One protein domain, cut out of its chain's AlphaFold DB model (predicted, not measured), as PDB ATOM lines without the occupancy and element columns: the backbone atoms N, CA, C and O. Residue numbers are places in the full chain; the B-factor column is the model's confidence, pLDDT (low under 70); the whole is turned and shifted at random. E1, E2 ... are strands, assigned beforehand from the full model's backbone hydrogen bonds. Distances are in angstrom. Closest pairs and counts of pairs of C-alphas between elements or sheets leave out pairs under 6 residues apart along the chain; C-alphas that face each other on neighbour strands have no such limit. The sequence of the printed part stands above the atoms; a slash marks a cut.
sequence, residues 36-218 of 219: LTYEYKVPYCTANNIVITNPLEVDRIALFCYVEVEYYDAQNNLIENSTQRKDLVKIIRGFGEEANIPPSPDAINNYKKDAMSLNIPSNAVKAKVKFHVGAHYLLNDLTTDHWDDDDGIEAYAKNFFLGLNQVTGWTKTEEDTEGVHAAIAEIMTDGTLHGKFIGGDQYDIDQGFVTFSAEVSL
ATOM      1  N   LEU A  36     122.777 -33.331  61.239       94.19
ATOM      2  CA  LEU A  36     121.783 -32.788  62.160       94.19
ATOM      3  C   LEU A  36     120.393 -33.215  61.684       94.19
ATOM      4  O   LEU A  36     120.028 -32.907  60.552       94.19
ATOM      5  N   THR A  37     119.612 -33.897  62.519       93.88
ATOM      6  CA  THR A  37     118.204 -34.220  62.226       93.88
ATOM      7  C   THR A  37     117.277 -33.450  63.144       93.88
ATOM      8  O   THR A  37     117.619 -33.252  64.306       93.88
ATOM      9  N   TYR A  38     116.107 -33.062  62.653       93.75
ATOM     10  CA  TYR A  38     115.116 -32.315  63.424       93.75
ATOM     11  C   TYR A  38     113.715 -32.504  62.855       93.75
ATOM     12  O   TYR A  38     113.530 -32.983  61.731       93.75
ATOM     13  N   GLU A  39     112.725 -32.113  63.646       91.62
ATOM     14  CA  GLU A  39     111.341 -31.998  63.218       91.62
ATOM     15  C   GLU A  39     110.929 -30.533  63.243       91.62
ATOM     16  O   GLU A  39     111.175 -29.837  64.225       91.62
ATOM     17  N   TYR A  40     110.285 -30.066  62.179       89.94
ATOM     18  CA  TYR A  40     109.807 -28.692  62.096       89.94
ATOM     19  C   TYR A  40     108.420 -28.611  61.462       89.94
ATOM     20  O   TYR A  40     108.030 -29.461  60.659       89.94
ATOM     21  N   LYS A  41     107.665 -27.585  61.831       85.88
ATOM     22  CA  LYS A  41     106.345 -27.258  61.296       85.88
ATOM     23  C   LYS A  41     106.264 -25.745  61.125       85.88
ATOM     24  O   LYS A  41     106.683 -25.021  62.018       85.88
ATOM     25  N   VAL A  42     105.685 -25.275  60.024       78.12
ATOM     26  CA  VAL A  42     105.444 -23.844  59.779       78.12
ATOM     27  C   VAL A  42     103.934 -23.641  59.591       78.12
ATOM     28  O   VAL A  42     103.461 -23.817  58.470       78.12
ATOM     29  N   PRO A  43     103.156 -23.410  60.673       60.41
ATOM     30  CA  PRO A  43     101.697 -23.269  60.601       60.41
ATOM     31  C   PRO A  43     101.201 -21.948  60.032       60.41
ATOM     32  O   PRO A  43     100.026 -21.858  59.681       60.41
ATOM     33  N   TYR A  44     102.061 -20.942  59.940       63.56
ATOM     34  CA  TYR A  44     101.672 -19.633  59.450       63.56
ATOM     35  C   TYR A  44     102.728 -19.134  58.483       63.56
ATOM     36  O   TYR A  44     103.899 -19.000  58.842       63.56
ATOM     37  N   CYS A  45     102.307 -18.918  57.244       64.44
ATOM     38  CA  CYS A  45     103.056 -18.124  56.297       64.44
ATOM     39  C   CYS A  45     102.074 -17.369  55.411       64.44
ATOM     40  O   CYS A  45     101.667 -17.830  54.344       64.44
ATOM     41  N   THR A  46     101.678 -16.212  55.894       56.22
ATOM     42  CA  THR A  46     100.920 -15.204  55.170       56.22
ATOM     43  C   THR A  46     101.957 -14.268  54.582       56.22
ATOM     44  O   THR A  46     102.564 -13.446  55.243       56.22
ATOM     45  N   ALA A  47     102.295 -14.512  53.332       55.25
ATOM     46  CA  ALA A  47     102.487 -13.369  52.470       55.25
ATOM     47  C   ALA A  47     101.171 -13.367  51.697       55.25
ATOM     48  O   ALA A  47     100.885 -14.340  50.983       55.25
ATOM     49  N   ASN A  48     100.255 -12.444  51.956       50.31
ATOM     50  CA  ASN A  48      98.900 -12.599  51.437       50.31
ATOM     51  C   ASN A  48      98.896 -12.462  49.905       50.31
ATOM     52  O   ASN A  48      99.516 -11.581  49.328       50.31
ATOM     53  N   ASN A  49      98.297 -13.418  49.197       44.31
ATOM     54  CA  ASN A  49      98.378 -13.560  47.731       44.31
ATOM     55  C   ASN A  49      97.281 -12.745  47.014       44.31
ATOM     56  O   ASN A  49      96.790 -13.154  45.956       44.31
ATOM     57  N   ILE A  50      96.810 -11.656  47.628       43.38
ATOM     58  CA  ILE A  50      95.675 -10.909  47.100       43.38
ATOM     59  C   ILE A  50      96.133 -10.181  45.841       43.38
ATOM     60  O   ILE A  50      97.155  -9.506  45.811       43.38
ATOM     61  N   VAL A  51      95.381 -10.439  44.774       44.66
ATOM     62  CA  VAL A  51      95.532  -9.888  43.430       44.66
ATOM     63  C   VAL A  51      95.988  -8.437  43.512       44.66
ATOM     64  O   VAL A  51      95.238  -7.603  44.007       44.66
ATOM     65  N   ILE A  52      97.184  -8.167  42.982       47.78
ATOM     66  CA  ILE A  52      97.698  -6.822  42.718       47.78
ATOM     67  C   ILE A  52      96.659  -6.113  41.840       47.78
ATOM     68  O   ILE A  52      96.644  -6.257  40.617       47.78
ATOM     69  N   THR A  53      95.723  -5.402  42.458       45.84
ATOM     70  CA  THR A  53      94.791  -4.509  41.764       45.84
ATOM     71  C   THR A  53      95.492  -3.199  41.410       45.84
ATOM     72  O   THR A  53      95.046  -2.504  40.495       45.84
ATOM     73  N   ASN A  54      96.627  -2.912  42.060       49.34
ATOM     74  CA  ASN A  54      97.457  -1.741  41.840       49.34
ATOM     75  C   ASN A  54      98.935  -2.124  41.597       49.34
ATOM     76  O   ASN A  54      99.631  -2.502  42.530       49.34
ATOM     77  N   PRO A  55      99.473  -2.001  40.369       50.53
ATOM     78  CA  PRO A  55     100.858  -2.376  40.044       50.53
ATOM     79  C   PRO A  55     101.946  -1.505  40.711       50.53
ATOM     80  O   PRO A  55     103.124  -1.667  40.393       50.53
ATOM     81  N   LEU A  56     101.570  -0.561  41.582       48.47
ATOM     82  CA  LEU A  56     102.473   0.307  42.345       48.47
ATOM     83  C   LEU A  56     102.703  -0.160  43.796       48.47
ATOM     84  O   LEU A  56     103.653   0.311  44.419       48.47
ATOM     85  N   GLU A  57     101.893  -1.095  44.297       51.44
ATOM     86  CA  GLU A  57     102.059  -1.769  45.591       51.44
ATOM     87  C   GLU A  57     102.776  -3.097  45.329       51.44
ATOM     88  O   GLU A  57     102.192  -4.069  44.849       51.44
ATOM     89  N   VAL A  58     104.098  -3.105  45.508       53.00
ATOM     90  CA  VAL A  58     104.896  -4.330  45.391       53.00
ATOM     91  C   VAL A  58     105.675  -4.497  46.677       53.00
ATOM     92  O   VAL A  58     106.821  -4.047  46.778       53.00
ATOM     93  N   ASP A  59     105.057  -5.173  47.634       54.50
ATOM     94  CA  ASP A  59     105.713  -5.543  48.880       54.50
ATOM     95  C   ASP A  59     106.848  -6.501  48.559       54.50
ATOM     96  O   ASP A  59     106.673  -7.543  47.904       54.50
ATOM     97  N   ARG A  60     108.059  -6.133  48.983       63.47
ATOM     98  CA  ARG A  60     109.203  -7.035  48.867       63.47
ATOM     99  C   ARG A  60     109.477  -7.631  50.219       63.47
ATOM    100  O   ARG A  60     110.131  -7.040  51.067       63.47
ATOM    101  N   ILE A  61     108.966  -8.833  50.393       66.88
ATOM    102  CA  ILE A  61     109.051  -9.555  51.649       66.88
ATOM    103  C   ILE A  61     109.978 -10.742  51.446       66.88
ATOM    104  O   ILE A  61     109.807 -11.511  50.499       66.88
ATOM    105  N   ALA A  62     110.951 -10.905  52.335       69.88
ATOM    106  CA  ALA A  62     111.777 -12.094  52.434       69.88
ATOM    107  C   ALA A  62     111.572 -12.743  53.809       69.88
ATOM    108  O   ALA A  62     112.249 -12.386  54.768       69.88
ATOM    109  N   LEU A  63     110.659 -13.711  53.902       75.62
ATOM    110  CA  LEU A  63     110.454 -14.519  55.107       75.62
ATOM    111  C   LEU A  63     111.434 -15.692  55.106       75.62
ATOM    112  O   LEU A  63     111.593 -16.389  54.091       75.62
ATOM    113  N   PHE A  64     112.065 -15.953  56.246       79.06
ATOM    114  CA  PHE A  64     113.018 -17.041  56.389       79.06
ATOM    115  C   PHE A  64     112.821 -17.828  57.684       79.06
ATOM    116  O   PHE A  64     112.624 -17.300  58.775       79.06
ATOM    117  N   CYS A  65     112.950 -19.139  57.546       86.12
ATOM    118  CA  CYS A  65     113.106 -20.063  58.651       86.12
ATOM    119  C   CYS A  65     114.261 -20.993  58.298       86.12
ATOM    120  O   CYS A  65     114.232 -21.647  57.252       86.12
ATOM    121  N   TYR A  66     115.300 -21.025  59.126       90.38
ATOM    122  CA  TYR A  66     116.499 -21.809  58.846       90.38
ATOM    123  C   TYR A  66     117.149 -22.339  60.119       90.38
ATOM    124  O   TYR A  66     116.938 -21.840  61.225       90.38
ATOM    125  N   VAL A  67     117.961 -23.373  59.935       94.19
ATOM    126  CA  VAL A  67     118.822 -23.932  60.975       94.19
ATOM    127  C   VAL A  67     120.265 -23.622  60.615       94.19
ATOM    128  O   VAL A  67     120.662 -23.752  59.455       94.19
ATOM    129  N   GLU A  68     121.042 -23.217  61.607       95.56
ATOM    130  CA  GLU A  68     122.463 -22.912  61.480       95.56
ATOM    131  C   GLU A  68     123.267 -23.736  62.490       95.56
ATOM    132  O   GLU A  68     122.799 -24.037  63.589       95.56
ATOM    133  N   VAL A  69     124.481 -24.130  62.113       96.31
ATOM    134  CA  VAL A  69     125.440 -24.790  62.995       96.31
ATOM    135  C   VAL A  69     126.778 -24.074  62.898       96.31
ATOM    136  O   VAL A  69     127.372 -23.998  61.824       96.31
ATOM    137  N   GLU A  70     127.259 -23.590  64.036       96.25
ATOM    138  CA  GLU A  70     128.583 -22.991  64.209       96.25
ATOM    139  C   GLU A  70     129.499 -23.947  64.971       96.25
ATOM    140  O   GLU A  70     129.047 -24.652  65.877       96.25
ATOM    141  N   TYR A  71     130.794 -23.951  64.652       96.25
ATOM    142  CA  TYR A  71     131.772 -24.819  65.308       96.25
ATOM    143  C   TYR A  71     132.800 -24.014  66.082       96.25
ATOM    144  O   TYR A  71     133.317 -23.013  65.594       96.25
ATOM    145  N   TYR A  72     133.131 -24.501  67.274       96.12
ATOM    146  CA  TYR A  72     134.073 -23.856  68.174       96.12
ATOM    147  C   TYR A  72     135.249 -24.776  68.493       96.12
ATOM    148  O   TYR A  72     135.091 -25.996  68.649       96.12
ATOM    149  N   ASP A  73     136.434 -24.178  68.595       95.94
ATOM    150  CA  ASP A  73     137.661 -24.854  69.008       95.94
ATOM    151  C   ASP A  73     137.730 -25.053  70.538       95.94
ATOM    152  O   ASP A  73     136.838 -24.669  71.300       95.94
ATOM    153  N   ALA A  74     138.815 -25.674  71.012       95.50
ATOM    154  CA  ALA A  74     139.039 -25.931  72.438       95.50
ATOM    155  C   ALA A  74     139.235 -24.660  73.285       95.50
ATOM    156  O   ALA A  74     139.169 -24.730  74.511       95.50
ATOM    157  N   GLN A  75     139.496 -23.519  72.648       96.31
ATOM    158  CA  GLN A  75     139.648 -22.209  73.271       96.31
ATOM    159  C   GLN A  75     138.337 -21.407  73.233       96.31
ATOM    160  O   GLN A  75     138.313 -20.273  73.704       96.31
ATOM    161  N   ASN A  76     137.248 -22.012  72.742       95.44
ATOM    162  CA  ASN A  76     135.939 -21.394  72.566       95.44
ATOM    163  C   ASN A  76     135.921 -20.267  71.515       95.44
ATOM    164  O   ASN A  76     135.069 -19.383  71.574       95.44
ATOM    165  N   ASN A  77     136.825 -20.309  70.534       96.69
ATOM    166  CA  ASN A  77     136.763 -19.424  69.374       96.69
ATOM    167  C   ASN A  77     135.896 -20.049  68.284       96.69
ATOM    168  O   ASN A  77     135.975 -21.258  68.047       96.69
ATOM    169  N   LEU A  78     135.103 -19.220  67.603       96.50
ATOM    170  CA  LEU A  78     134.413 -19.625  66.382       96.50
ATOM    171  C   LEU A  78     135.461 -20.004  65.330       96.50
ATOM    172  O   LEU A  78     136.372 -19.229  65.042       96.50
ATOM    173  N   ILE A  79     135.330 -21.190  64.748       96.50
ATOM    174  CA  ILE A  79     136.186 -21.622  63.648       96.50
ATOM    175  C   ILE A  79     135.712 -20.893  62.388       96.50
ATOM    176  O   ILE A  79     134.570 -21.058  61.955       96.50
ATOM    177  N   GLU A  80     136.581 -20.078  61.798       93.00
ATOM    178  CA  GLU A  80     136.246 -19.287  60.611       93.00
ATOM    179  C   GLU A  80     135.753 -20.160  59.450       93.00
ATOM    180  O   GLU A  80     136.262 -21.257  59.212       93.00
ATOM    181  N   ASN A  81     134.761 -19.653  58.708       88.12
ATOM    182  CA  ASN A  81     134.156 -20.323  57.549       88.12
ATOM    183  C   ASN A  81     133.594 -21.733  57.840       88.12
ATOM    184  O   ASN A  81     133.412 -22.525  56.916       88.12
ATOM    185  N   SER A  82     133.328 -22.061  59.110       89.81
ATOM    186  CA  SER A  82     132.755 -23.355  59.509       89.81
ATOM    187  C   SER A  82     131.232 -23.344  59.643       89.81
ATOM    188  O   SER A  82     130.626 -24.417  59.703       89.81
ATOM    189  N   THR A  83     130.621 -22.157  59.679       94.38
ATOM    190  CA  THR A  83     129.173 -21.987  59.801       94.38
ATOM    191  C   THR A  83     128.461 -22.636  58.624       94.38
ATOM    192  O   THR A  83     128.741 -22.340  57.462       94.38
ATOM    193  N   GLN A  84     127.528 -23.529  58.927       95.00
ATOM    194  CA  GLN A  84     126.708 -24.203  57.932       95.00
ATOM    195  C   GLN A  84     125.244 -23.884  58.192       95.00
ATOM    196  O   GLN A  84     124.791 -23.927  59.333       95.00
ATOM    197  N   ARG A  85     124.487 -23.624  57.126       94.12
ATOM    198  CA  ARG A  85     123.076 -23.244  57.191       94.12
ATOM    199  C   ARG A  85     122.235 -24.112  56.263       94.12
ATOM    200  O   ARG A  85     122.669 -24.446  55.161       94.12
ATOM    201  N   LYS A  86     121.016 -24.436  56.693       91.25
ATOM    202  CA  LYS A  86     119.979 -25.030  55.848       91.25
ATOM    203  C   LYS A  86     118.675 -24.253  55.988       91.25
ATOM    204  O   LYS A  86     118.099 -24.195  57.072       91.25
ATOM    205  N   ASP A  87     118.215 -23.696  54.872       86.19
ATOM    206  CA  ASP A  87     116.912 -23.037  54.784       86.19
ATOM    207  C   ASP A  87     115.793 -24.089  54.835       86.19
ATOM    208  O   ASP A  87     115.794 -25.048  54.062       86.19
ATOM    209  N   LEU A  88     114.850 -23.917  55.762       82.56
ATOM    210  CA  LEU A  88     113.669 -24.774  55.924       82.56
ATOM    211  C   LEU A  88     112.483 -24.244  55.124       82.56
ATOM    212  O   LEU A  88     111.731 -25.012  54.522       82.56
ATOM    213  N   VAL A  89     112.322 -22.922  55.154       76.75
ATOM    214  CA  VAL A  89     111.375 -22.151  54.356       76.75
ATOM    215  C   VAL A  89     112.058 -20.847  53.971       76.75
ATOM    216  O   VAL A  89     112.652 -20.174  54.814       76.75
ATOM    217  N   LYS A  90     111.956 -20.495  52.691       69.12
ATOM    218  CA  LYS A  90     112.367 -19.200  52.163       69.12
ATOM    219  C   LYS A  90     111.285 -18.717  51.214       69.12
ATOM    220  O   LYS A  90     111.017 -19.378  50.212       69.12
ATOM    221  N   ILE A  91     110.664 -17.593  51.535       67.94
ATOM    222  CA  ILE A  91     109.633 -16.979  50.699       67.94
ATOM    223  C   ILE A  91     110.101 -15.579  50.381       67.94
ATOM    224  O   ILE A  91     110.416 -14.818  51.286       67.94
ATOM    225  N   ILE A  92     110.208 -15.288  49.090       60.88
ATOM    226  CA  ILE A  92     110.679 -14.006  48.578       60.88
ATOM    227  C   ILE A  92     109.602 -13.476  47.638       60.88
ATOM    228  O   ILE A  92     109.189 -14.181  46.716       60.88
ATOM    229  N   ARG A  93     109.166 -12.239  47.864       60.22
ATOM    230  CA  ARG A  93     108.281 -11.475  46.982       60.22
ATOM    231  C   ARG A  93     108.967 -10.195  46.528       60.22
ATOM    232  O   ARG A  93     109.874  -9.711  47.195       60.22
ATOM    233  N   GLY A  94     108.587  -9.693  45.354       51.47
ATOM    234  CA  GLY A  94     109.066  -8.405  44.838       51.47
ATOM    235  C   GLY A  94     110.499  -8.365  44.273       51.47
ATOM    236  O   GLY A  94     110.960  -7.289  43.893       51.47
ATOM    237  N   PHE A  95     111.207  -9.498  44.158       48.78
ATOM    238  CA  PHE A  95     112.548  -9.585  43.552       48.78
ATOM    239  C   PHE A  95     112.520 -10.346  42.214       48.78
ATOM    240  O   PHE A  95     112.952 -11.490  42.139       48.78
ATOM    241  N   GLY A  96     112.031  -9.716  41.139       42.16
ATOM    242  CA  GLY A  96     112.020 -10.335  39.802       42.16
ATOM    243  C   GLY A  96     111.061 -11.531  39.671       42.16
ATOM    244  O   GLY A  96     110.415 -11.926  40.633       42.16
ATOM    245  N   GLU A  97     110.930 -12.071  38.458       38.31
ATOM    246  CA  GLU A  97     109.865 -12.977  37.970       38.31
ATOM    247  C   GLU A  97     109.632 -14.311  38.725       38.31
ATOM    248  O   GLU A  97     108.768 -15.090  38.327       38.31
ATOM    249  N   GLU A  98     110.320 -14.586  39.832       44.34
ATOM    250  CA  GLU A  98     110.119 -15.798  40.636       44.34
ATOM    251  C   GLU A  98     109.386 -15.477  41.943       44.34
ATOM    252  O   GLU A  98     109.940 -15.535  43.041       44.34
ATOM    253  N   ALA A  99     108.093 -15.163  41.832       46.22
ATOM    254  CA  ALA A  99     107.189 -15.274  42.970       46.22
ATOM    255  C   ALA A  99     107.109 -16.757  43.363       46.22
ATOM    256  O   ALA A  99     106.387 -17.544  42.748       46.22
ATOM    257  N   ASN A 100     107.890 -17.167  44.363       50.19
ATOM    258  CA  ASN A 100     107.802 -18.524  44.881       50.19
ATOM    259  C   ASN A 100     106.427 -18.712  45.525       50.19
ATOM    260  O   ASN A 100     106.063 -18.016  46.476       50.19
ATOM    261  N   ILE A 101     105.661 -19.648  44.963       50.03
ATOM    262  CA  ILE A 101     104.336 -20.036  45.443       50.03
ATOM    263  C   ILE A 101     104.480 -20.415  46.926       50.03
ATOM    264  O   ILE A 101     105.329 -21.258  47.240       50.03
ATOM    265  N   PRO A 102     103.694 -19.818  47.845       50.34
ATOM    266  CA  PRO A 102     103.724 -20.225  49.241       50.34
ATOM    267  C   PRO A 102     103.455 -21.735  49.340       50.34
ATOM    268  O   PRO A 102     102.702 -22.284  48.528       50.34
ATOM    269  N   PRO A 103     104.079 -22.446  50.293       48.84
ATOM    270  CA  PRO A 103     103.857 -23.877  50.443       48.84
ATOM    271  C   PRO A 103     102.354 -24.164  50.586       48.84
ATOM    272  O   PRO A 103     101.646 -23.441  51.281       48.84
ATOM    273  N   SER A 104     101.870 -25.213  49.907       41.97
ATOM    274  CA  SER A 104     100.459 -25.633  49.947       41.97
ATOM    275  C   SER A 104      99.922 -25.677  51.390       41.97
ATOM    276  O   SER A 104     100.648 -26.155  52.261       41.97
ATOM    277  N   PRO A 105      98.661 -25.286  51.661       43.25
ATOM    278  CA  PRO A 105      98.029 -25.399  52.981       43.25
ATOM    279  C   PRO A 105      98.139 -26.785  53.644       43.25
ATOM    280  O   PRO A 105      98.207 -26.892  54.868       43.25
ATOM    281  N   ASP A 106      98.250 -27.861  52.862       40.31
ATOM    282  CA  ASP A 106      98.462 -29.218  53.395       40.31
ATOM    283  C   ASP A 106      99.873 -29.419  53.988       40.31
ATOM    284  O   ASP A 106     100.094 -30.278  54.843       40.31
ATOM    285  N   ALA A 107     100.841 -28.596  53.576       48.59
ATOM    286  CA  ALA A 107     102.201 -28.562  54.108       48.59
ATOM    287  C   ALA A 107     102.308 -27.827  55.458       48.59
ATOM    288  O   ALA A 107     103.360 -27.912  56.096       48.59
ATOM    289  N   ILE A 108     101.245 -27.126  55.869       55.03
ATOM    290  CA  ILE A 108     101.226 -26.152  56.968       55.03
ATOM    291  C   ILE A 108     100.828 -26.809  58.309       55.03
ATOM    292  O   ILE A 108     101.186 -26.324  59.379       55.03
ATOM    293  N   ASN A 109     100.197 -27.991  58.307       59.00
ATOM    294  CA  ASN A 109      99.595 -28.543  59.532       59.00
ATOM    295  C   ASN A 109     100.373 -29.650  60.265       59.00
ATOM    296  O   ASN A 109     100.104 -29.865  61.452       59.00
ATOM    297  N   ASN A 110     101.377 -30.278  59.644       73.50
ATOM    298  CA  ASN A 110     102.101 -31.417  60.224       73.50
ATOM    299  C   ASN A 110     103.604 -31.159  60.381       73.50
ATOM    300  O   ASN A 110     104.219 -30.485  59.557       73.50
ATOM    301  N   TYR A 111     104.201 -31.748  61.423       80.25
ATOM    302  CA  TYR A 111     105.655 -31.790  61.567       80.25
ATOM    303  C   TYR A 111     106.282 -32.601  60.433       80.25
ATOM    304  O   TYR A 111     105.872 -33.729  60.150       80.25
ATOM    305  N   LYS A 112     107.307 -32.026  59.813       85.56
ATOM    306  CA  LYS A 112     108.175 -32.672  58.835       85.56
ATOM    307  C   LYS A 112     109.477 -33.044  59.517       85.56
ATOM    308  O   LYS A 112     110.044 -32.237  60.249       85.56
ATOM    309  N   LYS A 113     109.959 -34.253  59.247       88.50
ATOM    310  CA  LYS A 113     111.298 -34.678  59.645       88.50
ATOM    311  C   LYS A 113     112.273 -34.358  58.524       88.50
ATOM    312  O   LYS A 113     112.012 -34.710  57.376       88.50
ATOM    313  N   ASP A 114     113.388 -33.732  58.865       90.19
ATOM    314  CA  ASP A 114     114.417 -33.368  57.902       90.19
ATOM    315  C   ASP A 114     115.824 -33.527  58.501       90.19
ATOM    316  O   ASP A 114     115.999 -33.781  59.699       90.19
ATOM    317  N   ALA A 115     116.830 -33.463  57.635       91.25
ATOM    318  CA  ALA A 115     118.224 -33.672  57.963       91.25
ATOM    319  C   ALA A 115     119.147 -32.735  57.174       91.25
ATOM    320  O   ALA A 115     118.945 -32.458  55.991       91.25
ATOM    321  N   MET A 116     120.212 -32.283  57.821       92.69
ATOM    322  CA  MET A 116     121.272 -31.476  57.234       92.69
ATOM    323  C   MET A 116     122.591 -32.230  57.359       92.69
ATOM    324  O   MET A 116     122.990 -32.580  58.467       92.69
ATOM    325  N   SER A 117     123.263 -32.482  56.232       92.12
ATOM    326  CA  SER A 117     124.630 -33.012  56.259       92.12
ATOM    327  C   SER A 117     125.584 -31.935  56.769       92.12
ATOM    328  O   SER A 117     125.464 -30.775  56.388       92.12
ATOM    329  N   LEU A 118     126.513 -32.332  57.628       92.00
ATOM    330  CA  LEU A 118     127.440 -31.478  58.347       92.00
ATOM    331  C   LEU A 118     128.875 -31.823  57.957       92.00
ATOM    332  O   LEU A 118     129.301 -32.973  58.052       92.00
ATOM    333  N   ASN A 119     129.648 -30.809  57.604       91.19
ATOM    334  CA  ASN A 119     131.092 -30.900  57.464       91.19
ATOM    335  C   ASN A 119     131.770 -30.405  58.750       91.19
ATOM    336  O   ASN A 119     132.011 -29.211  58.903       91.19
ATOM    337  N   ILE A 120     132.008 -31.301  59.707       91.06
ATOM    338  CA  ILE A 120     132.566 -30.931  61.016       91.06
ATOM    339  C   ILE A 120     134.083 -30.697  60.883       91.06
ATOM    340  O   ILE A 120     134.795 -31.635  60.509       91.06
ATOM    341  N   PRO A 121     134.613 -29.499  61.213       92.38
ATOM    342  CA  PRO A 121     136.055 -29.258  61.213       92.38
ATOM    343  C   PRO A 121     136.790 -30.195  62.178       92.38
ATOM    344  O   PRO A 121     136.325 -30.455  63.286       92.38
ATOM    345  N   SER A 122     137.978 -30.669  61.796       90.81
ATOM    346  CA  SER A 122     138.739 -31.655  62.584       90.81
ATOM    347  C   SER A 122     139.198 -31.145  63.958       90.81
ATOM    348  O   SER A 122     139.449 -31.945  64.858       90.81
ATOM    349  N   ASN A 123     139.306 -29.827  64.133       92.62
ATOM    350  CA  ASN A 123     139.652 -29.172  65.393       92.62
ATOM    351  C   ASN A 123     138.427 -28.736  66.223       92.62
ATOM    352  O   ASN A 123     138.617 -28.203  67.318       92.62
ATOM    353  N   ALA A 124     137.198 -28.960  65.742       93.75
ATOM    354  CA  ALA A 124     135.985 -28.602  66.468       93.75
ATOM    355  C   ALA A 124     135.792 -29.487  67.708       93.75
ATOM    356  O   ALA A 124     135.977 -30.704  67.670       93.75
ATOM    357  N   VAL A 125     135.401 -28.871  68.822       93.88
ATOM    358  CA  VAL A 125     135.107 -29.577  70.087       93.88
ATOM    359  C   VAL A 125     133.664 -29.396  70.528       93.88
ATOM    360  O   VAL A 125     133.153 -30.185  71.318       93.88
ATOM    361  N   LYS A 126     133.024 -28.349  70.013       93.12
ATOM    362  CA  LYS A 126     131.671 -27.939  70.344       93.12
ATOM    363  C   LYS A 126     130.984 -27.441  69.079       93.12
ATOM    364  O   LYS A 126     131.605 -26.744  68.276       93.12
ATOM    365  N   ALA A 127     129.712 -27.780  68.931       94.38
ATOM    366  CA  ALA A 127     128.818 -27.154  67.970       94.38
ATOM    367  C   ALA A 127     127.803 -26.281  68.715       94.38
ATOM    368  O   ALA A 127     127.337 -26.655  69.790       94.38
ATOM    369  N   LYS A 128     127.433 -25.144  68.136       96.06
ATOM    370  CA  LYS A 128     126.269 -24.361  68.547       96.06
ATOM    371  C   LYS A 128     125.228 -24.488  67.448       96.06
ATOM    372  O   LYS A 128     125.461 -24.054  66.325       96.06
ATOM    373  N   VAL A 129     124.113 -25.138  67.763       96.31
ATOM    374  CA  VAL A 129     122.980 -25.280  66.848       96.31
ATOM    375  C   VAL A 129     122.044 -24.111  67.095       96.31
ATOM    376  O   VAL A 129     121.716 -23.830  68.248       96.31
ATOM    377  N   LYS A 130     121.614 -23.445  66.028       96.38
ATOM    378  CA  LYS A 130     120.662 -22.345  66.081       96.38
ATOM    379  C   LYS A 130     119.443 -22.629  65.220       96.38
ATOM    380  O   LYS A 130     119.550 -23.218  64.144       96.38
ATOM    381  N   PHE A 131     118.293 -22.174  65.687       94.94
ATOM    382  CA  PHE A 131     117.046 -22.156  64.940       94.94
ATOM    383  C   PHE A 131     116.570 -20.710  64.833       94.94
ATOM    384  O   PHE A 131     116.404 -20.046  65.856       94.94
ATOM    385  N   HIS A 132     116.386 -20.244  63.600       92.00
ATOM    386  CA  HIS A 132     116.047 -18.863  63.282       92.00
ATOM    387  C   HIS A 132     114.685 -18.784  62.601       92.00
ATOM    388  O   HIS A 132     114.386 -19.563  61.687       92.00
ATOM    389  N   VAL A 133     113.894 -17.802  63.020       88.88
ATOM    390  CA  VAL A 133     112.612 -17.435  62.414       88.88
ATOM    391  C   VAL A 133     112.599 -15.920  62.274       88.88
ATOM    392  O   VAL A 133     112.810 -15.225  63.262       88.88
ATOM    393  N   GLY A 134     112.390 -15.395  61.071       83.69
ATOM    394  CA  GLY A 134     112.402 -13.949  60.863       83.69
ATOM    395  C   GLY A 134     112.066 -13.535  59.441       83.69
ATOM    396  O   GLY A 134     111.683 -14.362  58.606       83.69
ATOM    397  N   ALA A 135     112.214 -12.242  59.178       74.50
ATOM    398  CA  ALA A 135     111.975 -11.662  57.870       74.50
ATOM    399  C   ALA A 135     112.815 -10.410  57.598       74.50
ATOM    400  O   ALA A 135     113.382  -9.789  58.499       74.50
ATOM    401  N   HIS A 136     112.881 -10.050  56.320       71.00
ATOM    402  CA  HIS A 136     113.225  -8.708  55.862       71.00
ATOM    403  C   HIS A 136     112.052  -8.164  55.052       71.00
ATOM    404  O   HIS A 136     111.637  -8.803  54.077       71.00
ATOM    405  N   TYR A 137     111.545  -7.003  55.445       66.81
ATOM    406  CA  TYR A 137     110.458  -6.307  54.778       66.81
ATOM    407  C   TYR A 137     110.988  -5.094  54.017       66.81
ATOM    408  O   TYR A 137     111.878  -4.370  54.458       66.81
ATOM    409  N   LEU A 138     110.441  -4.894  52.827       56.41
ATOM    410  CA  LEU A 138     110.468  -3.644  52.088       56.41
ATOM    411  C   LEU A 138     109.013  -3.358  51.736       56.41
ATOM    412  O   LEU A 138     108.546  -3.736  50.655       56.41
ATOM    413  N   LEU A 139     108.297  -2.761  52.683       55.56
ATOM    414  CA  LEU A 139     106.954  -2.260  52.448       55.56
ATOM    415  C   LEU A 139     107.090  -0.916  51.732       55.56
ATOM    416  O   LEU A 139     107.767  -0.003  52.199       55.56
ATOM    417  N   ASN A 140     106.490  -0.810  50.552       49.78
ATOM    418  CA  ASN A 140     106.217   0.485  49.935       49.78
ATOM    419  C   ASN A 140     104.703   0.633  49.854       49.78
ATOM    420  O   ASN A 140     104.141   0.755  48.764       49.78
ATOM    421  N   ASP A 141     104.061   0.571  51.016       50.38
ATOM    422  CA  ASP A 141     102.628   0.760  51.109       50.38
ATOM    423  C   ASP A 141     102.330   2.259  51.067       50.38
ATOM    424  O   ASP A 141     102.355   2.956  52.070       50.38
ATOM    425  N   LEU A 142     102.082   2.816  49.882       50.62
ATOM    426  CA  LEU A 142     101.688   4.227  49.739       50.62
ATOM    427  C   LEU A 142     100.288   4.521  50.315       50.62
ATOM    428  O   LEU A 142      99.806   5.654  50.196       50.62
ATOM    429  N   THR A 143      99.627   3.525  50.899       48.50
ATOM    430  CA  THR A 143      98.294   3.612  51.474       48.50
ATOM    431  C   THR A 143      98.336   3.365  52.983       48.50
ATOM    432  O   THR A 143      99.344   2.971  53.548       48.50
ATOM    433  N   THR A 144      97.274   3.751  53.682       51.59
ATOM    434  CA  THR A 144      97.148   3.597  55.141       51.59
ATOM    435  C   THR A 144      96.355   2.333  55.485       51.59
ATOM    436  O   THR A 144      95.541   2.373  56.410       51.59
ATOM    437  N   ASP A 145      96.436   1.284  54.661       51.94
ATOM    438  CA  ASP A 145      95.568   0.109  54.781       51.94
ATOM    439  C   ASP A 145      96.304  -1.006  55.539       51.94
ATOM    440  O   ASP A 145      97.324  -1.513  55.103       51.94
ATOM    441  N   HIS A 146      95.775  -1.394  56.702       52.19
ATOM    442  CA  HIS A 146      96.382  -2.350  57.644       52.19
ATOM    443  C   HIS A 146      96.329  -3.819  57.166       52.19
ATOM    444  O   HIS A 146      96.091  -4.732  57.957       52.19
ATOM    445  N   TRP A 147      96.425  -4.084  55.862       53.91
ATOM    446  CA  TRP A 147      96.272  -5.442  55.317       53.91
ATOM    447  C   TRP A 147      97.524  -6.310  55.509       53.91
ATOM    448  O   TRP A 147      97.421  -7.534  55.403       53.91
ATOM    449  N   ASP A 148      98.641  -5.688  55.888       54.41
ATOM    450  CA  ASP A 148      99.948  -6.328  56.063       54.41
ATOM    451  C   ASP A 148     100.292  -6.631  57.534       54.41
ATOM    452  O   ASP A 148     101.283  -7.306  57.807       54.41
ATOM    453  N   ASP A 149      99.425  -6.242  58.481       56.16
ATOM    454  CA  ASP A 149      99.520  -6.580  59.918       56.16
ATOM    455  C   ASP A 149      99.463  -8.091  60.191       56.16
ATOM    456  O   ASP A 149      99.744  -8.557  61.296       56.16
ATOM    457  N   ASP A 150      99.070  -8.871  59.188       58.88
ATOM    458  CA  ASP A 150      99.065 -10.320  59.244       58.88
ATOM    459  C   ASP A 150     100.270 -10.927  58.513       58.88
ATOM    460  O   ASP A 150     100.493 -12.124  58.665       58.88
ATOM    461  N   ASP A 151     101.083 -10.191  57.753       67.56
ATOM    462  CA  ASP A 151     102.161 -10.795  56.968       67.56
ATOM    463  C   ASP A 151     103.341 -11.231  57.856       67.56
ATOM    464  O   ASP A 151     103.915 -10.468  58.637       67.56
ATOM    465  N   GLY A 152     103.685 -12.522  57.797       74.00
ATOM    466  CA  GLY A 152     104.613 -13.104  58.758       74.00
ATOM    467  C   GLY A 152     104.847 -14.603  58.644       74.00
ATOM    468  O   GLY A 152     104.294 -15.308  57.797       74.00
ATOM    469  N   ILE A 153     105.701 -15.105  59.536       78.81
ATOM    470  CA  ILE A 153     106.050 -16.518  59.649       78.81
ATOM    471  C   ILE A 153     105.935 -16.998  61.098       78.81
ATOM    472  O   ILE A 153     106.441 -16.385  62.036       78.81
ATOM    473  N   GLU A 154     105.291 -18.143  61.285       84.44
ATOM    474  CA  GLU A 154     105.302 -18.887  62.541       84.44
ATOM    475  C   GLU A 154     105.904 -20.255  62.285       84.44
ATOM    476  O   GLU A 154     105.502 -20.955  61.354       84.44
ATOM    477  N   ALA A 155     106.857 -20.654  63.117       87.88
ATOM    478  CA  ALA A 155     107.518 -21.933  63.010       87.88
ATOM    479  C   ALA A 155     107.735 -22.570  64.381       87.88
ATOM    480  O   ALA A 155     108.073 -21.926  65.374       87.88
ATOM    481  N   TYR A 156     107.574 -23.884  64.390       90.19
ATOM    482  CA  TYR A 156     107.820 -24.755  65.519       90.19
ATOM    483  C   TYR A 156     108.913 -25.740  65.134       90.19
ATOM    484  O   TYR A 156     108.843 -26.340  64.059       90.19
ATOM    485  N   ALA A 157     109.893 -25.956  66.002       92.75
ATOM    486  CA  ALA A 157     110.939 -26.942  65.771       92.75
ATOM    487  C   ALA A 157     111.275 -27.709  67.049       92.75
ATOM    488  O   ALA A 157     111.303 -27.151  68.140       92.75
ATOM    489  N   LYS A 158     111.524 -29.012  66.925       93.50
ATOM    490  CA  LYS A 158     111.812 -29.899  68.055       93.50
ATOM    491  C   LYS A 158     112.629 -31.108  67.628       93.50
ATOM    492  O   LYS A 158     112.944 -31.281  66.452       93.50
ATOM    493  N   ASN A 159     112.941 -31.970  68.597       93.12
ATOM    494  CA  ASN A 159     113.593 -33.258  68.349       93.12
ATOM    495  C   ASN A 159     114.890 -33.108  67.537       93.12
ATOM    496  O   ASN A 159     115.136 -33.864  66.601       93.12
ATOM    497  N   PHE A 160     115.710 -32.111  67.883       95.25
ATOM    498  CA  PHE A 160     117.022 -31.916  67.275       95.25
ATOM    499  C   PHE A 160     118.000 -32.969  67.794       95.25
ATOM    500  O   PHE A 160     118.172 -33.127  69.002       95.25
ATOM    501  N   PHE A 161     118.687 -33.648  66.881       92.81
ATOM    502  CA  PHE A 161     119.773 -34.567  67.195       92.81
ATOM    503  C   PHE A 161     120.976 -34.245  66.323       92.81
ATOM    504  O   PHE A 161     120.884 -34.294  65.092       92.81
ATOM    505  N   LEU A 162     122.118 -33.968  66.955       90.31
ATOM    506  CA  LEU A 162     123.410 -34.022  66.281       90.31
ATOM    507  C   LEU A 162     123.808 -35.493  66.281       90.31
ATOM    508  O   LEU A 162     124.498 -36.016  67.160       90.31
ATOM    509  N   GLY A 163     123.201 -36.181  65.324       86.94
ATOM    510  CA  GLY A 163     123.296 -37.602  65.172       86.94
ATOM    511  C   GLY A 163     122.596 -38.454  66.214       86.94
ATOM    512  O   GLY A 163     121.384 -38.587  66.140       86.94
ATOM    513  N   LEU A 164     123.325 -39.100  67.128       84.00
ATOM    514  CA  LEU A 164     122.710 -39.873  68.217       84.00
ATOM    515  C   LEU A 164     122.487 -39.024  69.473       84.00
ATOM    516  O   LEU A 164     121.717 -39.419  70.346       84.00
ATOM    517  N   ASN A 165     123.132 -37.859  69.562       85.50
ATOM    518  CA  ASN A 165     123.040 -36.987  70.722       85.50
ATOM    519  C   ASN A 165     121.886 -36.005  70.541       85.50
ATOM    520  O   ASN A 165     121.879 -35.213  69.595       85.50
ATOM    521  N   GLN A 166     120.923 -36.044  71.462       91.19
ATOM    522  CA  GLN A 166     119.850 -35.059  71.497       91.19
ATOM    523  C   GLN A 166     120.417 -33.683  71.853       91.19
ATOM    524  O   GLN A 166     121.177 -33.537  72.811       91.19
ATOM    525  N   VAL A 167     120.021 -32.668  71.092       93.19
ATOM    526  CA  VAL A 167     120.350 -31.273  71.371       93.19
ATOM    527  C   VAL A 167     119.389 -30.764  72.441       93.19
ATOM    528  O   VAL A 167     118.172 -30.755  72.252       93.19
ATOM    529  N   THR A 168     119.942 -30.359  73.581       92.31
ATOM    530  CA  THR A 168     119.196 -29.920  74.770       92.31
ATOM    531  C   THR A 168     119.773 -28.606  75.299       92.31
ATOM    532  O   THR A 168     120.803 -28.149  74.813       92.31
ATOM    533  N   GLY A 169     119.115 -27.979  76.282       93.06
ATOM    534  CA  GLY A 169     119.607 -26.726  76.875       93.06
ATOM    535  C   GLY A 169     119.391 -25.491  75.995       93.06
ATOM    536  O   GLY A 169     120.196 -24.565  76.029       93.06
ATOM    537  N   TRP A 170     118.324 -25.489  75.194       96.06
ATOM    538  CA  TRP A 170     117.960 -24.362  74.343       96.06
ATOM    539  C   TRP A 170     117.727 -23.084  75.144       96.06
ATOM    540  O   TRP A 170     117.107 -23.094  76.207       96.06
ATOM    541  N   THR A 171     118.193 -21.973  74.588       94.69
ATOM    542  CA  THR A 171     117.945 -20.622  75.092       94.69
ATOM    543  C   THR A 171     117.598 -19.703  73.929       94.69
ATOM    544  O   THR A 171     118.082 -19.899  72.814       94.69
ATOM    545  N   LYS A 172     116.766 -18.692  74.176       92.94
ATOM    546  CA  LYS A 172     116.619 -17.550  73.267       92.94
ATOM    547  C   LYS A 172     117.910 -16.737  73.329       92.94
ATOM    548  O   LYS A 172     118.314 -16.341  74.420       92.94
ATOM    549  N   THR A 173     118.558 -16.514  72.191       85.94
ATOM    550  CA  THR A 173     119.878 -15.864  72.155       85.94
ATOM    551  C   THR A 173     119.919 -14.545  71.426       85.94
ATOM    552  O   THR A 173     120.787 -13.739  71.740       85.94
ATOM    553  N   GLU A 174     119.011 -14.314  70.485       79.81
ATOM    554  CA  GLU A 174     118.912 -13.045  69.768       79.81
ATOM    555  C   GLU A 174     117.446 -12.776  69.429       79.81
ATOM    556  O   GLU A 174     116.672 -13.710  69.190       79.81
ATOM    557  N   GLU A 175     117.080 -11.504  69.448       82.50
ATOM    558  CA  GLU A 175     115.779 -11.005  69.031       82.50
ATOM    559  C   GLU A 175     115.961  -9.574  68.528       82.50
ATOM    560  O   GLU A 175     116.592  -8.761  69.206       82.50
ATOM    561  N   ASP A 176     115.410  -9.302  67.352       79.19
ATOM    562  CA  ASP A 176     115.281  -7.963  66.793       79.19
ATOM    563  C   ASP A 176     113.801  -7.707  66.503       79.19
ATOM    564  O   ASP A 176     113.153  -8.482  65.788       79.19
ATOM    565  N   THR A 177     113.266  -6.671  67.149       75.44
ATOM    566  CA  THR A 177     111.851  -6.291  67.098       75.44
ATOM    567  C   THR A 177     111.635  -4.922  66.454       75.44
ATOM    568  O   THR A 177     110.564  -4.341  66.624       75.44
ATOM    569  N   GLU A 178     112.641  -4.356  65.790       73.06
ATOM    570  CA  GLU A 178     112.479  -3.096  65.066       73.06
ATOM    571  C   GLU A 178     111.554  -3.294  63.851       73.06
ATOM    572  O   GLU A 178     111.743  -4.220  63.066       73.06
ATOM    573  N   GLY A 179     110.505  -2.469  63.733       63.19
ATOM    574  CA  GLY A 179     109.542  -2.578  62.627       63.19
ATOM    575  C   GLY A 179     108.601  -3.790  62.701       63.19
ATOM    576  O   GLY A 179     108.155  -4.309  61.681       63.19
ATOM    577  N   VAL A 180     108.319  -4.295  63.909       71.75
ATOM    578  CA  VAL A 180     107.596  -5.563  64.120       71.75
ATOM    579  C   VAL A 180     106.269  -5.327  64.826       71.75
ATOM    580  O   VAL A 180     106.247  -4.786  65.932       71.75
ATOM    581  N   HIS A 181     105.169  -5.803  64.236       73.50
ATOM    582  CA  HIS A 181     103.856  -5.808  64.884       73.50
ATOM    583  C   HIS A 181     103.824  -6.810  66.048       73.50
ATOM    584  O   HIS A 181     103.381  -6.501  67.156       73.50
ATOM    585  N   ALA A 182     104.326  -8.030  65.816       78.00
ATOM    586  CA  ALA A 182     104.420  -9.059  66.847       78.00
ATOM    587  C   ALA A 182     105.611 -10.010  66.654       78.00
ATOM    588  O   ALA A 182     105.796 -10.602  65.591       78.00
ATOM    589  N   ALA A 183     106.352 -10.248  67.739       82.81
ATOM    590  CA  ALA A 183     107.351 -11.309  67.845       82.81
ATOM    591  C   ALA A 183     107.039 -12.222  69.040       82.81
ATOM    592  O   ALA A 183     106.711 -11.752  70.131       82.81
ATOM    593  N   ILE A 184     107.152 -13.538  68.843       86.31
ATOM    594  CA  ILE A 184     107.072 -14.545  69.909       86.31
ATOM    595  C   ILE A 184     108.304 -15.433  69.818       86.31
ATOM    596  O   ILE A 184     108.645 -15.937  68.750       86.31
ATOM    597  N   ALA A 185     108.935 -15.659  70.966       90.88
ATOM    598  CA  ALA A 185     110.015 -16.615  71.126       90.88
ATOM    599  C   ALA A 185     109.804 -17.407  72.421       90.88
ATOM    600  O   ALA A 185     110.173 -16.957  73.508       90.88
ATOM    601  N   GLU A 186     109.199 -18.586  72.305       92.50
ATOM    602  CA  GLU A 186     108.851 -19.449  73.432       92.50
ATOM    603  C   GLU A 186     109.540 -20.816  73.324       92.50
ATOM    604  O   GLU A 186     109.682 -21.389  72.244       92.50
ATOM    605  N   ILE A 187     109.963 -21.358  74.469       93.94
ATOM    606  CA  ILE A 187     110.361 -22.763  74.599       93.94
ATOM    607  C   ILE A 187     109.239 -23.467  75.358       93.94
ATOM    608  O   ILE A 187     109.060 -23.252  76.557       93.94
ATOM    609  N   MET A 188     108.475 -24.294  74.649       91.69
ATOM    610  CA  MET A 188     107.324 -25.007  75.196       91.69
ATOM    611  C   MET A 188     107.755 -26.087  76.196       91.69
ATOM    612  O   MET A 188     108.903 -26.535  76.224       91.69
ATOM    613  N   THR A 189     106.806 -26.572  76.998       88.25
ATOM    614  CA  THR A 189     107.065 -27.581  78.041       88.25
ATOM    615  C   THR A 189     107.594 -28.917  77.517       88.25
ATOM    616  O   THR A 189     108.284 -29.622  78.252       88.25
ATOM    617  N   ASP A 190     107.309 -29.268  76.261       85.25
ATOM    618  CA  ASP A 190     107.825 -30.473  75.599       85.25
ATOM    619  C   ASP A 190     109.186 -30.257  74.905       85.25
ATOM    620  O   ASP A 190     109.698 -31.162  74.246       85.25
ATOM    621  N   GLY A 191     109.782 -29.069  75.057       86.88
ATOM    622  CA  GLY A 191     111.039 -28.679  74.423       86.88
ATOM    623  C   GLY A 191     110.891 -28.174  72.987       86.88
ATOM    624  O   GLY A 191     111.906 -27.959  72.323       86.88
ATOM    625  N   THR A 192     109.664 -27.987  72.493       92.06
ATOM    626  CA  THR A 192     109.425 -27.347  71.196       92.06
ATOM    627  C   THR A 192     109.834 -25.878  71.239       92.06
ATOM    628  O   THR A 192     109.423 -25.129  72.122       92.06
ATOM    629  N   LEU A 193     110.624 -25.464  70.256       94.50
ATOM    630  CA  LEU A 193     110.978 -24.074  69.993       94.50
ATOM    631  C   LEU A 193     109.870 -23.458  69.150       94.50
ATOM    632  O   LEU A 193     109.580 -23.978  68.075       94.50
ATOM    633  N   HIS A 194     109.267 -22.373  69.619       92.25
ATOM    634  CA  HIS A 194     108.213 -21.645  68.921       92.25
ATOM    635  C   HIS A 194     108.692 -20.230  68.621       92.25
ATOM    636  O   HIS A 194     108.843 -19.409  69.523       92.25
ATOM    637  N   GLY A 195     108.944 -19.968  67.342       89.56
ATOM    638  CA  GLY A 195     109.208 -18.631  66.832       89.56
ATOM    639  C   GLY A 195     108.014 -18.139  66.028       89.56
ATOM    640  O   GLY A 195     107.552 -18.841  65.130       89.56
ATOM    641  N   LYS A 196     107.532 -16.935  66.320       85.75
ATOM    642  CA  LYS A 196     106.556 -16.222  65.496       85.75
ATOM    643  C   LYS A 196     107.071 -14.826  65.211       85.75
ATOM    644  O   LYS A 196     107.594 -14.172  66.109       85.75
ATOM    645  N   PHE A 197     106.878 -14.384  63.982       80.50
ATOM    646  CA  PHE A 197     107.262 -13.064  63.535       80.50
ATOM    647  C   PHE A 197     106.224 -12.507  62.566       80.50
ATOM    648  O   PHE A 197     105.852 -13.200  61.621       80.50
ATOM    649  N   ILE A 198     105.768 -11.282  62.808       76.19
ATOM    650  CA  ILE A 198     104.796 -10.548  61.991       76.19
ATOM    651  C   ILE A 198     105.360  -9.146  61.726       76.19
ATOM    652  O   ILE A 198     105.765  -8.473  62.679       76.19
ATOM    653  N   GLY A 199     105.414  -8.739  60.454       69.56
ATOM    654  CA  GLY A 199     105.880  -7.407  60.033       69.56
ATOM    655  C   GLY A 199     105.000  -6.276  60.572       69.56
ATOM    656  O   GLY A 199     103.866  -6.525  60.957       69.56
ATOM    657  N   GLY A 200     105.551  -5.068  60.706       59.31
ATOM    658  CA  GLY A 200     104.870  -3.903  61.284       59.31
ATOM    659  C   GLY A 200     104.455  -2.820  60.282       59.31
ATOM    660  O   GLY A 200     104.840  -2.842  59.122       59.31
ATOM    661  N   ASP A 201     103.695  -1.843  60.791       52.00
ATOM    662  CA  ASP A 201     103.009  -0.757  60.064       52.00
ATOM    663  C   ASP A 201     103.910   0.318  59.385       52.00
ATOM    664  O   ASP A 201     103.376   1.301  58.863       52.00
ATOM    665  N   GLN A 202     105.253   0.256  59.446       50.66
ATOM    666  CA  GLN A 202     106.106   1.415  59.107       50.66
ATOM    667  C   GLN A 202     107.043   1.244  57.896       50.66
ATOM    668  O   GLN A 202     107.596   0.195  57.618       50.66
ATOM    669  N   TYR A 203     107.193   2.355  57.171       48.66
ATOM    670  CA  TYR A 203     107.762   2.551  55.829       48.66
ATOM    671  C   TYR A 203     109.265   2.265  55.629       48.66
ATOM    672  O   TYR A 203     109.825   2.681  54.608       48.66
ATOM    673  N   ASP A 204     109.944   1.618  56.570       50.22
ATOM    674  CA  ASP A 204     111.396   1.458  56.521       50.22
ATOM    675  C   ASP A 204     111.815   0.005  56.250       50.22
ATOM    676  O   ASP A 204     111.016  -0.930  56.220       50.22
ATOM    677  N   ILE A 205     113.088  -0.172  55.880       54.16
ATOM    678  CA  ILE A 205     113.669  -1.491  55.612       54.16
ATOM    679  C   ILE A 205     113.744  -2.242  56.940       54.16
ATOM    680  O   ILE A 205     114.763  -2.188  57.630       54.16
ATOM    681  N   ASP A 206     112.673  -2.945  57.274       61.38
ATOM    682  CA  ASP A 206     112.532  -3.571  58.576       61.38
ATOM    683  C   ASP A 206     113.125  -4.980  58.548       61.38
ATOM    684  O   ASP A 206     112.784  -5.837  57.719       61.38
ATOM    685  N   GLN A 207     114.072  -5.226  59.452       67.06
ATOM    686  CA  GLN A 207     114.612  -6.551  59.715       67.06
ATOM    687  C   GLN A 207     114.193  -6.951  61.115       67.06
ATOM    688  O   GLN A 207     114.450  -6.233  62.070       67.06
ATOM    689  N   GLY A 208     113.614  -8.137  61.252       75.88
ATOM    690  CA  GLY A 208     113.452  -8.699  62.579       75.88
ATOM    691  C   GLY A 208     113.416 -10.211  62.561       75.88
ATOM    692  O   GLY A 208     113.177 -10.868  61.539       75.88
ATOM    693  N   PHE A 209     113.776 -10.771  63.704       85.81
ATOM    694  CA  PHE A 209     113.997 -12.195  63.851       85.81
ATOM    695  C   PHE A 209     114.003 -12.600  65.317       85.81
ATOM    696  O   PHE A 209     114.276 -11.807  66.214       85.81
ATOM    697  N   VAL A 210     113.764 -13.885  65.542       90.12
ATOM    698  CA  VAL A 210     113.986 -14.566  66.812       90.12
ATOM    699  C   VAL A 210     114.915 -15.754  66.588       90.12
ATOM    700  O   VAL A 210     114.773 -16.512  65.620       90.12
ATOM    701  N   THR A 211     115.871 -15.925  67.499       93.12
ATOM    702  CA  THR A 211     116.878 -16.986  67.432       93.12
ATOM    703  C   THR A 211     116.909 -17.783  68.727       93.12
ATOM    704  O   THR A 211     117.105 -17.237  69.817       93.12
ATOM    705  N   PHE A 212     116.827 -19.103  68.593       96.50
ATOM    706  CA  PHE A 212     117.116 -20.054  69.661       96.50
ATOM    707  C   PHE A 212     118.468 -20.700  69.412       96.50
ATOM    708  O   PHE A 212     118.788 -21.014  68.268       96.50
ATOM    709  N   SER A 213     119.238 -20.974  70.463       96.88
ATOM    710  CA  SER A 213     120.457 -21.768  70.325       96.88
ATOM    711  C   SER A 213     120.703 -22.727  71.482       96.88
ATOM    712  O   SER A 213     120.260 -22.501  72.610       96.88
ATOM    713  N   ALA A 214     121.429 -23.798  71.174       96.75
ATOM    714  CA  ALA A 214     121.887 -24.803  72.117       96.75
ATOM    715  C   ALA A 214     123.310 -25.249  71.768       96.75
ATOM    716  O   ALA A 214     123.685 -25.352  70.597       96.75
ATOM    717  N   GLU A 215     124.102 -25.538  72.796       94.31
ATOM    718  CA  GLU A 215     125.473 -26.021  72.651       94.31
ATOM    719  C   GLU A 215     125.542 -27.547  72.766       94.31
ATOM    720  O   GLU A 215     124.872 -28.161  73.595       94.31
ATOM    721  N   VAL A 216     126.385 -28.168  71.943       92.12
ATOM    722  CA  VAL A 216     126.553 -29.622  71.861       92.12
ATOM    723  C   VAL A 216     128.038 -29.964  71.919       92.12
ATOM    724  O   VAL A 216     128.820 -29.475  71.101       92.12
ATOM    725  N   SER A 217     128.431 -30.831  72.857       90.12
ATOM    726  CA  SER A 217     129.783 -31.407  72.868       90.12
ATOM    727  C   SER A 217     129.966 -32.341  71.673       90.12
ATOM    728  O   SER A 217     129.123 -33.202  71.418       90.12
ATOM    729  N   LEU A 218     131.084 -32.192  70.960       87.00
ATOM    730  CA  LEU A 218     131.503 -33.095  69.879       87.00
ATOM    731  C   LEU A 218     132.551 -34.121  70.344       87.00
ATOM    732  O   LEU A 218     133.050 -34.901  69.536       87.00
TER     733      LEU A 218
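What this domain is: This is residues 36 to 218 of the 219 residues of an uncharacterized protein of Firmicutes bacterium (UniProt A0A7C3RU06). Picture a sandwich of two twisted five-stranded sheets, well matched face to face with their strands nearly aligned; E3, E2, E5, E10 and E7 make one layer and E4, E1, E6, E9 and E8 the other. Long links, residues 47 to 59 and 139 to 151, reach beyond one end of the sandwich, and residues 93 to 111 lead from E3 across to E4. The printed part has 183 residues, with no named helix and ten named strands, E1 to E10 along the chain; both sheets are antiparallel, and the class is all strand. The whole is compact, with a radius of gyration of the C-alphas of 17.7 A, yet elongated, spanning 56 by 33 by 31 A.

How they stand to each other: Look first at the sheet that runs E3 (residues 84 to 92), E2 (60 to 72), E5 (126 to 138), E10 (205 to 217), E7 (171 to 176), with E3 and E7 as edge strands. E2 and E3 form a hairpin, with N 65 and O 89 2.9 A apart. E5 has N 64 of E2 on O 134 within hydrogen-bond range at 2.9 A, and its N 131 is 2.9 A from O 212 of E10. N 211 of E10 is 2.9 A from O 174 of E7. The other sheet runs E4 (112 to 117), E1 (36 to 46), E6 (152 to 162), E9 (193 to 199), E8 (180 to 187), with E4 and E8 at its edges. There, within hydrogen-bond range, N 38 of E1 is 3.0 A from O 114 of E4, N 41 of E1 is 2.8 A from O 156 of E6, and N 155 of E6 is 2.8 A from O 195 of E9. E8 and E9 form a hairpin, with N 184 and O 196 2.8 A apart. The facing parts of the two sheets stand 8.9 A centre to centre, their strands at 10 degrees. Between the sheets, the closest C-alphas of E5 and E9 are those of Val 133 and Gly 195, 5.7 A apart. E4 and E10 are apart.

Where its parts are: Find C-alpha 36 at (121.783, -32.788, 62.160); from there E1 runs 28.2 A, bending by 60 degrees at residue 43. E2 runs 35.7 A and bends by 55 degrees at residue 65. E5 covers 37.1 A and E6 29.1 A. E10 covers 38.1 A and ends at C-alpha 217, (129.783, -31.407, 72.868).

The domain as a whole: The two C-alphas farthest apart, those of Thr 53 and Ala 74, are 57.9 A apart. The printed part has no cut. The links E1 to E2, E2 to E3, E3 to E4 and E5 to E6 are long. Mean pLDDT of the printed part is 76.5; 65 residues are under 70, among them 43 to 62, 90 to 109 and 137 to 151.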